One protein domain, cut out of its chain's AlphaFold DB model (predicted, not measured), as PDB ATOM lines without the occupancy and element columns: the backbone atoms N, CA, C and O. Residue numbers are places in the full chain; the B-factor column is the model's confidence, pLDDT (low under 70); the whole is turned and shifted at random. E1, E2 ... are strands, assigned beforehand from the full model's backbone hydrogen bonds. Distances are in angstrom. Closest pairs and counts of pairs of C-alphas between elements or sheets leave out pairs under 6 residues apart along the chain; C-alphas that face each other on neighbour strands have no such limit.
ATOM      1  N   TYR A   2     212.303 228.271 208.082       97.56
ATOM      2  CA  TYR A   2     213.611 227.632 207.924       97.56
ATOM      3  C   TYR A   2     213.476 226.114 207.921       97.56
ATOM      4  O   TYR A   2     212.696 225.564 208.690       97.56
ATOM      5  N   TRP A   3     214.243 225.457 207.056       97.62
ATOM      6  CA  TRP A   3     214.390 224.007 207.015       97.62
ATOM      7  C   TRP A   3     215.626 223.595 207.801       97.62
ATOM      8  O   TRP A   3     216.733 224.057 207.499       97.62
ATOM      9  N   SER A   4     215.455 222.688 208.761       97.69
ATOM     10  CA  SER A   4     216.589 222.044 209.414       97.69
ATOM     11  C   SER A   4     216.962 220.743 208.697       97.69
ATOM     12  O   SER A   4     216.161 219.810 208.672       97.69
ATOM     13  N   PRO A   5     218.194 220.598 208.175       96.75
ATOM     14  CA  PRO A   5     218.681 219.304 207.697       96.75
ATOM     15  C   PRO A   5     218.927 218.283 208.823       96.75
ATOM     16  O   PRO A   5     219.116 217.109 208.524       96.75
ATOM     17  N   VAL A   6     218.948 218.706 210.093       96.56
ATOM     18  CA  VAL A   6     219.174 217.817 211.245       96.56
ATOM     19  C   VAL A   6     217.875 217.129 211.654       96.56
ATOM     20  O   VAL A   6     217.845 215.912 211.809       96.56
ATOM     21  N   THR A   7     216.794 217.898 211.796       96.25
ATOM     22  CA  THR A   7     215.479 217.392 212.223       96.25
ATOM     23  C   THR A   7     214.534 217.097 211.059       96.25
ATOM     24  O   THR A   7     213.527 216.424 211.252       96.25
ATOM     25  N   SER A   8     214.893 217.500 209.835       96.75
ATOM     26  CA  SER A   8     214.110 217.284 208.610       96.75
ATOM     27  C   SER A   8     212.701 217.886 208.665       96.75
ATOM     28  O   SER A   8     211.729 217.272 208.224       96.75
ATOM     29  N   ASP A   9     212.593 219.106 209.184       96.81
ATOM     30  CA  ASP A   9     211.338 219.832 209.353       96.81
ATOM     31  C   ASP A   9     211.456 221.331 209.022       96.81
ATOM     32  O   ASP A   9     212.538 221.930 208.993       96.81
ATOM     33  N   TRP A  10     210.300 221.935 208.727       97.06
ATOM     34  CA  TRP A  10     210.146 223.372 208.510       97.06
ATOM     35  C   TRP A  10     209.664 224.043 209.794       97.06
ATOM     36  O   TRP A  10     208.639 223.655 210.347       97.06
ATOM     37  N   THR A  11     210.355 225.098 210.221       95.88
ATOM     38  CA  THR A  11     209.965 225.926 211.368       95.88
ATOM     39  C   THR A  11     209.649 227.352 210.922       95.88
ATOM     40  O   THR A  11     210.426 227.993 210.202       95.88
ATOM     41  N   GLN A  12     208.510 227.889 211.364       95.50
ATOM     42  CA  GLN A  12     208.196 229.304 211.189       95.50
ATOM     43  C   GLN A  12     209.056 230.151 212.135       95.50
ATOM     44  O   GLN A  12     208.996 229.993 213.348       95.50
ATOM     45  N   VAL A  13     209.843 231.063 211.566       95.44
ATOM     46  CA  VAL A  13     210.758 231.951 212.312       95.44
ATOM     47  C   VAL A  13     210.320 233.415 212.304       95.44
ATOM     48  O   VAL A  13     210.800 234.211 213.101       95.44
ATOM     49  N   TRP A  14     209.412 233.776 211.398       94.81
ATOM     50  CA  TRP A  14     208.857 235.117 211.256       94.81
ATOM     51  C   TRP A  14     207.528 235.049 210.499       94.81
ATOM     52  O   TRP A  14     207.263 234.085 209.772       94.81
ATOM     53  N   GLY A  15     206.700 236.073 210.667       92.62
ATOM     54  CA  GLY A  15     205.502 236.298 209.875       92.62
ATOM     55  C   GLY A  15     204.931 237.683 210.147       92.62
ATOM     56  O   GLY A  15     205.130 238.246 211.224       92.62
ATOM     57  N   GLN A  16     204.194 238.206 209.177       90.56
ATOM     58  CA  GLN A  16     203.473 239.463 209.292       90.56
ATOM     59  C   GLN A  16     202.036 239.244 208.845       90.56
ATOM     60  O   GLN A  16     201.780 238.646 207.800       90.56
ATOM     61  N   LYS A  17     201.087 239.706 209.659       90.31
ATOM     62  CA  LYS A  17     199.676 239.701 209.285       90.31
ATOM     63  C   LYS A  17     199.444 240.790 208.235       90.31
ATOM     64  O   LYS A  17     199.936 241.903 208.406       90.31
ATOM     65  N   GLY A  18     198.693 240.467 207.183       86.69
ATOM     66  CA  GLY A  18     198.294 241.439 206.165       86.69
ATOM     67  C   GLY A  18     197.459 242.592 206.737       86.69
ATOM     68  O   GLY A  18     196.831 242.463 207.794       86.69
ATOM     69  N   SER A  19     197.455 243.715 206.022       83.06
ATOM     70  CA  SER A  19     196.656 244.912 206.309       83.06
ATOM     71  C   SER A  19     195.652 245.176 205.190       83.06
ATOM     72  O   SER A  19     195.844 244.759 204.054       83.06
ATOM     73  N   SER A  20     194.584 245.915 205.499       79.50
ATOM     74  CA  SER A  20     193.584 246.338 204.507       79.50
ATOM     75  C   SER A  20     194.094 247.417 203.543       79.50
ATOM     76  O   SER A  20     193.457 247.690 202.532       79.50
ATOM     77  N   THR A  21     195.222 248.050 203.860       79.06
ATOM     78  CA  THR A  21     195.877 249.077 203.044       79.06
ATOM     79  C   THR A  21     197.266 248.609 202.640       79.06
ATOM     80  O   THR A  21     197.949 247.964 203.441       79.06
ATOM     81  N   SER A  22     197.704 248.965 201.432       81.06
ATOM     82  CA  SER A  22     199.103 248.803 201.039       81.06
ATOM     83  C   SER A  22     199.994 249.712 201.891       81.06
ATOM     84  O   SER A  22     199.588 250.792 202.324       81.06
ATOM     85  N   GLY A  23     201.205 249.243 202.175       84.62
ATOM     86  CA  GLY A  23     202.228 249.991 202.897       84.62
ATOM     87  C   GLY A  23     203.550 249.966 202.132       84.62
ATOM     88  O   GLY A  23     203.707 249.152 201.220       84.62
ATOM     89  N   PRO A  24     204.505 250.845 202.480       87.88
ATOM     90  CA  PRO A  24     205.840 250.791 201.901       87.88
ATOM     91  C   PRO A  24     206.542 249.478 202.271       87.88
ATOM     92  O   PRO A  24     206.224 248.855 203.290       87.88
ATOM     93  N   PHE A  25     207.539 249.087 201.474       88.81
ATOM     94  CA  PHE A  25     208.428 247.986 201.836       88.81
ATOM     95  C   PHE A  25     209.075 248.239 203.202       88.81
ATOM     96  O   PHE A  25     209.476 249.357 203.530       88.81
ATOM     97  N   SER A  26     209.194 247.171 203.986       89.31
ATOM     98  CA  SER A  26     209.864 247.185 205.283       89.31
ATOM     99  C   SER A  26     210.930 246.101 205.311       89.31
ATOM    100  O   SER A  26     210.671 244.962 204.921       89.31
ATOM    101  N   SER A  27     212.133 246.461 205.750       89.94
ATOM    102  CA  SER A  27     213.255 245.529 205.823       89.94
ATOM    103  C   SER A  27     213.157 244.674 207.081       89.94
ATOM    104  O   SER A  27     212.936 245.187 208.177       89.94
ATOM    105  N   VAL A  28     213.390 243.371 206.931       90.88
ATOM    106  CA  VAL A  28     213.465 242.420 208.044       90.88
ATOM    107  C   VAL A  28     214.736 241.596 207.896       90.88
ATOM    108  O   VAL A  28     214.980 241.009 206.846       90.88
ATOM    109  N   ILE A  29     215.535 241.529 208.961       93.00
ATOM    110  CA  ILE A  29     216.740 240.696 209.026       93.00
ATOM    111  C   ILE A  29     216.495 239.583 210.039       93.00
ATOM    112  O   ILE A  29     216.205 239.842 211.208       93.00
ATOM    113  N   LEU A  30     216.612 238.339 209.580       92.94
ATOM    114  CA  LEU A  30     216.396 237.144 210.389       92.94
ATOM    115  C   LEU A  30     217.716 236.374 210.516       92.94
ATOM    116  O   LEU A  30     218.284 235.986 209.491       92.94
ATOM    117  N   PRO A  31     218.230 236.156 211.738       93.31
ATOM    118  CA  PRO A  31     219.492 235.458 211.922       93.31
ATOM    119  C   PRO A  31     219.330 233.950 211.692       93.31
ATOM    120  O   PRO A  31     218.435 233.310 212.247       93.31
ATOM    121  N   VAL A  32     220.255 233.358 210.936       94.25
ATOM    122  CA  VAL A  32     220.394 231.899 210.822       94.25
ATOM    123  C   VAL A  32     221.434 231.441 211.843       94.25
ATOM    124  O   VAL A  32     222.628 231.668 211.666       94.25
ATOM    125  N   GLN A  33     220.987 230.834 212.943       92.75
ATOM    126  CA  GLN A  33     221.847 230.461 214.073       92.75
ATOM    127  C   GLN A  33     221.586 229.032 214.553       92.75
ATOM    128  O   GLN A  33     220.483 228.514 214.442       92.75
ATOM    129  N   GLY A  34     222.597 228.416 215.164       93.00
ATOM    130  CA  GLY A  34     222.463 227.122 215.833       93.00
ATOM    131  C   GLY A  34     222.764 225.912 214.948       93.00
ATOM    132  O   GLY A  34     222.705 225.957 213.717       93.00
ATOM    133  N   ALA A  35     223.090 224.799 215.610       94.50
ATOM    134  CA  ALA A  35     223.560 223.571 214.967       94.50
ATOM    135  C   ALA A  35     222.521 222.919 214.039       94.50
ATOM    136  O   ALA A  35     222.899 222.158 213.154       94.50
ATOM    137  N   ASN A  36     221.237 223.246 214.208       94.25
ATOM    138  CA  ASN A  36     220.153 222.740 213.368       94.25
ATOM    139  C   ASN A  36     220.098 223.404 211.989       94.25
ATOM    140  O   ASN A  36     219.530 222.809 211.077       94.25
ATOM    141  N   TYR A  37     220.655 224.610 211.824       96.31
ATOM    142  CA  TYR A  37     220.574 225.382 210.577       96.31
ATOM    143  C   TYR A  37     221.949 225.678 209.964       96.31
ATOM    144  O   TYR A  37     222.053 225.805 208.750       96.31
ATOM    145  N   LEU A  38     223.026 225.726 210.754       95.50
ATOM    146  CA  LEU A  38     224.397 225.921 210.256       95.50
ATOM    147  C   LEU A  38     225.018 224.608 209.749       95.50
ATOM    148  O   LEU A  38     226.095 224.201 210.175       95.50
ATOM    149  N   GLN A  39     224.306 223.921 208.857       94.62
ATOM    150  CA  GLN A  39     224.691 222.634 208.280       94.62
ATOM    151  C   GLN A  39     224.440 222.624 206.775       94.62
ATOM    152  O   GLN A  39     223.556 223.317 206.257       94.62
ATOM    153  N   LYS A  40     225.187 221.781 206.055       96.25
ATOM    154  CA  LYS A  40     224.929 221.546 204.632       96.25
ATOM    155  C   LYS A  40     223.506 221.005 204.463       96.25
ATOM    156  O   LYS A  40     223.169 219.962 205.010       96.25
ATOM    157  N   GLY A  41     222.691 221.706 203.678       95.44
ATOM    158  CA  GLY A  41     221.294 221.342 203.434       95.44
ATOM    159  C   GLY A  41     220.267 222.289 204.052       95.44
ATOM    160  O   GLY A  41     219.078 222.059 203.847       95.44
ATOM    161  N   PHE A  42     220.690 223.352 204.748       97.25
ATOM    162  CA  PHE A  42     219.807 224.460 205.120       97.25
ATOM    163  C   PHE A  42     219.054 225.022 203.910       97.25
ATOM    164  O   PHE A  42     219.613 225.169 202.820       97.25
ATOM    165  N   ARG A  43     217.777 225.342 204.117       96.44
ATOM    166  CA  ARG A  43     216.911 226.011 203.140       96.44
ATOM    167  C   ARG A  43     216.017 226.994 203.882       96.44
ATOM    168  O   ARG A  43     215.709 226.794 205.055       96.44
ATOM    169  N   PHE A  44     215.536 228.010 203.186       96.69
ATOM    170  CA  PHE A  44     214.448 228.853 203.667       96.69
ATOM    171  C   PHE A  44     213.363 228.934 202.598       96.69
ATOM    172  O   PHE A  44     213.625 228.722 201.415       96.69
ATOM    173  N   ARG A  45     212.132 229.202 203.027       95.12
ATOM    174  CA  ARG A  45     211.006 229.456 202.129       95.12
ATOM    175  C   ARG A  45     210.132 230.572 202.669       95.12
ATOM    176  O   ARG A  45     210.072 230.805 203.883       95.12
ATOM    177  N   PHE A  46     209.422 231.198 201.751       93.50
ATOM    178  CA  PHE A  46     208.368 232.148 202.035       93.50
ATOM    179  C   PHE A  46     207.023 231.460 201.824       93.50
ATOM    180  O   PHE A  46     206.858 230.705 200.867       93.50
ATOM    181  N   ALA A  47     206.084 231.696 202.730       89.81
ATOM    182  CA  ALA A  47     204.741 231.150 202.647       89.81
ATOM    183  C   ALA A  47     203.742 232.275 202.885       89.81
ATOM    184  O   ALA A  47     203.941 233.114 203.764       89.81
ATOM    185  N   ALA A  48     202.676 232.267 202.095       87.75
ATOM    186  CA  ALA A  48     201.555 233.176 202.227       87.75
ATOM    187  C   ALA A  48     200.339 232.395 202.722       87.75
ATOM    188  O   ALA A  48     200.113 231.259 202.299       87.75
ATOM    189  N   TYR A  49     199.553 233.008 203.600       88.06
ATOM    190  CA  TYR A  49     198.265 232.481 204.031       88.06
ATOM    191  C   TYR A  49     197.194 233.525 203.729       88.06
ATOM    192  O   TYR A  49     197.185 234.589 204.342       88.06
ATOM    193  N   GLY A  50     196.325 233.215 202.772       87.38
ATOM    194  CA  GLY A  50     195.288 234.114 202.277       87.38
ATOM    195  C   GLY A  50     194.410 233.436 201.229       87.38
ATOM    196  O   GLY A  50     194.550 232.233 200.962       87.38
ATOM    197  N   ALA A  51     193.503 234.210 200.645       85.62
ATOM    198  CA  ALA A  51     192.684 233.812 199.517       85.62
ATOM    199  C   ALA A  51     193.577 233.325 198.367       85.62
ATOM    200  O   ALA A  51     194.532 233.981 197.956       85.62
ATOM    201  N   ARG A  52     193.275 232.124 197.861       80.50
ATOM    202  CA  ARG A  52     194.029 231.497 196.759       80.50
ATOM    203  C   ARG A  52     193.509 231.885 195.382       80.50
ATOM    204  O   ARG A  52     194.164 231.576 194.385       80.50
ATOM    205  N   ALA A  53     192.347 232.517 195.355       81.69
ATOM    206  CA  ALA A  53     191.720 233.089 194.186       81.69
ATOM    207  C   ALA A  53     191.676 234.610 194.341       81.69
ATOM    208  O   ALA A  53     191.818 235.134 195.446       81.69
ATOM    209  N   GLY A  54     191.458 235.294 193.233       78.56
ATOM    210  CA  GLY A  54     191.245 236.724 193.159       78.56
ATOM    211  C   GLY A  54     192.501 237.563 193.350       78.56
ATOM    212  O   GLY A  54     193.592 237.068 193.631       78.56
ATOM    213  N   ALA A  55     192.308 238.871 193.225       77.38
ATOM    214  CA  ALA A  55     193.296 239.901 193.531       77.38
ATOM    215  C   ALA A  55     193.044 240.478 194.942       77.38
ATOM    216  O   ALA A  55     192.835 241.681 195.106       77.38
ATOM    217  N   TYR A  56     192.958 239.605 195.957       78.31
ATOM    218  CA  TYR A  56     192.599 239.995 197.332       78.31
ATOM    219  C   TYR A  56     193.824 240.194 198.232       78.31
ATOM    220  O   TYR A  56     194.064 241.302 198.708       78.31
ATOM    221  N   ASP A  57     194.617 239.136 198.430       81.56
ATOM    222  CA  ASP A  57     195.690 239.079 199.433       81.56
ATOM    223  C   ASP A  57     197.081 239.146 198.781       81.56
ATOM    224  O   ASP A  57     197.947 238.291 198.995       81.56
ATOM    225  N   ILE A  58     197.282 240.160 197.935       81.44
ATOM    226  CA  ILE A  58     198.561 240.386 197.254       81.44
ATOM    227  C   ILE A  58     199.584 240.922 198.257       81.44
ATOM    228  O   ILE A  58     199.329 241.871 199.000       81.44
ATOM    229  N   TRP A  59     200.772 240.328 198.246       84.62
ATOM    230  CA  TRP A  59     201.921 240.780 199.015       84.62
ATOM    231  C   TRP A  59     203.187 240.557 198.190       84.62
ATOM    232  O   TRP A  59     203.272 239.609 197.409       84.62
ATOM    233  N   ASN A  60     204.170 241.432 198.378       87.94
ATOM    234  CA  ASN A  60     205.386 241.440 197.576       87.94
ATOM    235  C   ASN A  60     206.613 241.247 198.468       87.94
ATOM    236  O   ASN A  60     206.664 241.746 199.593       87.94
ATOM    237  N   ILE A  61     207.609 240.541 197.939       91.06
ATOM    238  CA  ILE A  61     208.955 240.474 198.507       91.06
ATOM    239  C   ILE A  61     209.881 241.139 197.514       91.06
ATOM    240  O   ILE A  61     209.852 240.809 196.331       91.06
ATOM    241  N   ASP A  62     210.734 242.011 198.024       89.19
ATOM    242  CA  ASP A  62     211.833 242.571 197.264       89.19
ATOM    243  C   ASP A  62     213.123 242.481 198.085       89.19
ATOM    244  O   ASP A  62     213.086 242.435 199.317       89.19
ATOM    245  N   TYR A  63     214.255 242.425 197.387       87.81
ATOM    246  CA  TYR A  63     215.600 242.470 197.957       87.81
ATOM    247  C   TYR A  63     215.905 241.377 199.005       87.81
ATOM    248  O   TYR A  63     216.093 241.630 200.197       87.81
ATOM    249  N   VAL A  64     215.997 240.119 198.559       90.75
ATOM    250  CA  VAL A  64     216.378 238.987 199.426       90.75
ATOM    251  C   VAL A  64     217.895 238.796 199.429       90.75
ATOM    252  O   VAL A  64     218.481 238.423 198.414       90.75
ATOM    253  N   GLN A  65     218.522 238.967 200.595       88.94
ATOM    254  CA  GLN A  65     219.953 238.732 200.804       88.94
ATOM    255  C   GLN A  65     220.181 237.736 201.949       88.94
ATOM    256  O   GLN A  65     219.588 237.857 203.020       88.94
ATOM    257  N   LEU A  66     221.080 236.771 201.736       91.38
ATOM    258  CA  LEU A  66     221.615 235.899 202.781       91.38
ATOM    259  C   LEU A  66     223.121 236.137 202.882       91.38
ATOM    260  O   LEU A  66     223.844 235.885 201.922       91.38
ATOM    261  N   ASP A  67     223.578 236.610 204.038       90.25
ATOM    262  CA  ASP A  67     224.989 236.914 204.278       90.25
ATOM    263  C   ASP A  67     225.371 236.656 205.744       90.25
ATOM    264  O   ASP A  67     224.506 236.590 206.623       90.25
ATOM    265  N   LYS A  68     226.667 236.483 206.005       91.38
ATOM    266  CA  LYS A  68     227.225 236.313 207.354       91.38
ATOM    267  C   LYS A  68     227.572 237.667 207.976       91.38
ATOM    268  O   LYS A  68     227.694 238.667 207.280       91.38
ATOM    269  N   ASP A  69     227.750 237.686 209.296       89.88
ATOM    270  CA  ASP A  69     228.198 238.863 210.058       89.88
ATOM    271  C   ASP A  69     227.304 240.116 209.907       89.88
ATOM    272  O   ASP A  69     227.748 241.239 210.142       89.88
ATOM    273  N   ARG A  70     226.024 239.929 209.552       89.12
ATOM    274  CA  ARG A  70     225.008 240.991 209.553       89.12
ATOM    275  C   ARG A  70     224.414 241.183 210.942       89.12
ATOM    276  O   ARG A  70     224.237 240.220 211.692       89.12
ATOM    277  N   ASN A  71     224.020 242.414 211.253       85.88
ATOM    278  CA  ASN A  71     223.228 242.717 212.446       85.88
ATOM    279  C   ASN A  71     221.761 243.085 212.094       85.88
ATOM    280  O   ASN A  71     221.437 243.279 210.929       85.88
ATOM    281  N   PRO A  72     220.821 243.152 213.053       84.25
ATOM    282  CA  PRO A  72     219.437 243.531 212.737       84.25
ATOM    283  C   PRO A  72     219.219 245.001 212.330       84.25
ATOM    284  O   PRO A  72     218.248 245.294 211.645       84.25
ATOM    285  N   ALA A  73     220.099 245.926 212.726       86.00
ATOM    286  CA  ALA A  73     220.043 247.351 212.355       86.00
ATOM    287  C   ALA A  73     220.668 247.647 210.978       86.00
ATOM    288  O   ALA A  73     220.744 248.786 210.527       86.00
ATOM    289  N   ASP A  74     221.120 246.605 210.302       85.25
ATOM    290  CA  ASP A  74     221.946 246.623 209.103       85.25
ATOM    291  C   ASP A  74     221.054 246.720 207.843       85.25
ATOM    292  O   ASP A  74     221.250 246.045 206.834       85.25
ATOM    293  N   THR A  75     220.015 247.555 207.920       82.38
ATOM    294  CA  THR A  75     218.891 247.622 206.971       82.38
ATOM    295  C   THR A  75     219.131 248.558 205.788       82.38
ATOM    296  O   THR A  75     218.236 248.750 204.964       82.38
ATOM    297  N   ILE A  76     220.304 249.188 205.719       83.19
ATOM    298  CA  ILE A  76     220.661 250.148 204.672       83.19
ATOM    299  C   ILE A  76     221.224 249.388 203.470       83.19
ATOM    300  O   ILE A  76     222.215 248.671 203.589       83.19
TER     301      ILE A  76
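This is residues 2 to 76 of the 456 residues of the protein "T9SS type A sorting domain-containing protein" of Cryomorphaceae bacterium (UniProt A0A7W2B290). Little regular structure is here: a flat, loose set of long loops, running back and forth along the longest axis, with one tiny hairpin, E1 and E2, near one end. Residues 43 to 44 pair with residues 2 to 3 of E1, tying the long stretch 12 to 76 to the hairpin. The 75 printed residues hold no named helix and two antiparallel strands, E1 then E2; the class is all strand, with 6 residues in named elements. The radius of gyration of the C-alphas is 14.9 A, and the spans are 40 by 31 by 16 A.

Look first at E1, residues 2 to 4, and E2, residues 9 to 11, a hairpin with a tight link and 145 degrees between directions. C-alphas 3 and 10 face each other at 4.5 A; N 2 and O 11 are within hydrogen-bond range at 2.8 A.

Find C-alpha 2 at (213.611, 227.632, 207.924), where E1 begins its 6.5 A; E2, 6.6 A long, ends at C-alpha 11, (209.965, 225.926, 211.368).

The C-alphas farthest apart, Ala 35 and Gly 54, are 41.1 A apart. The printed part has no cut, and no printed residue is under pLDDT 70.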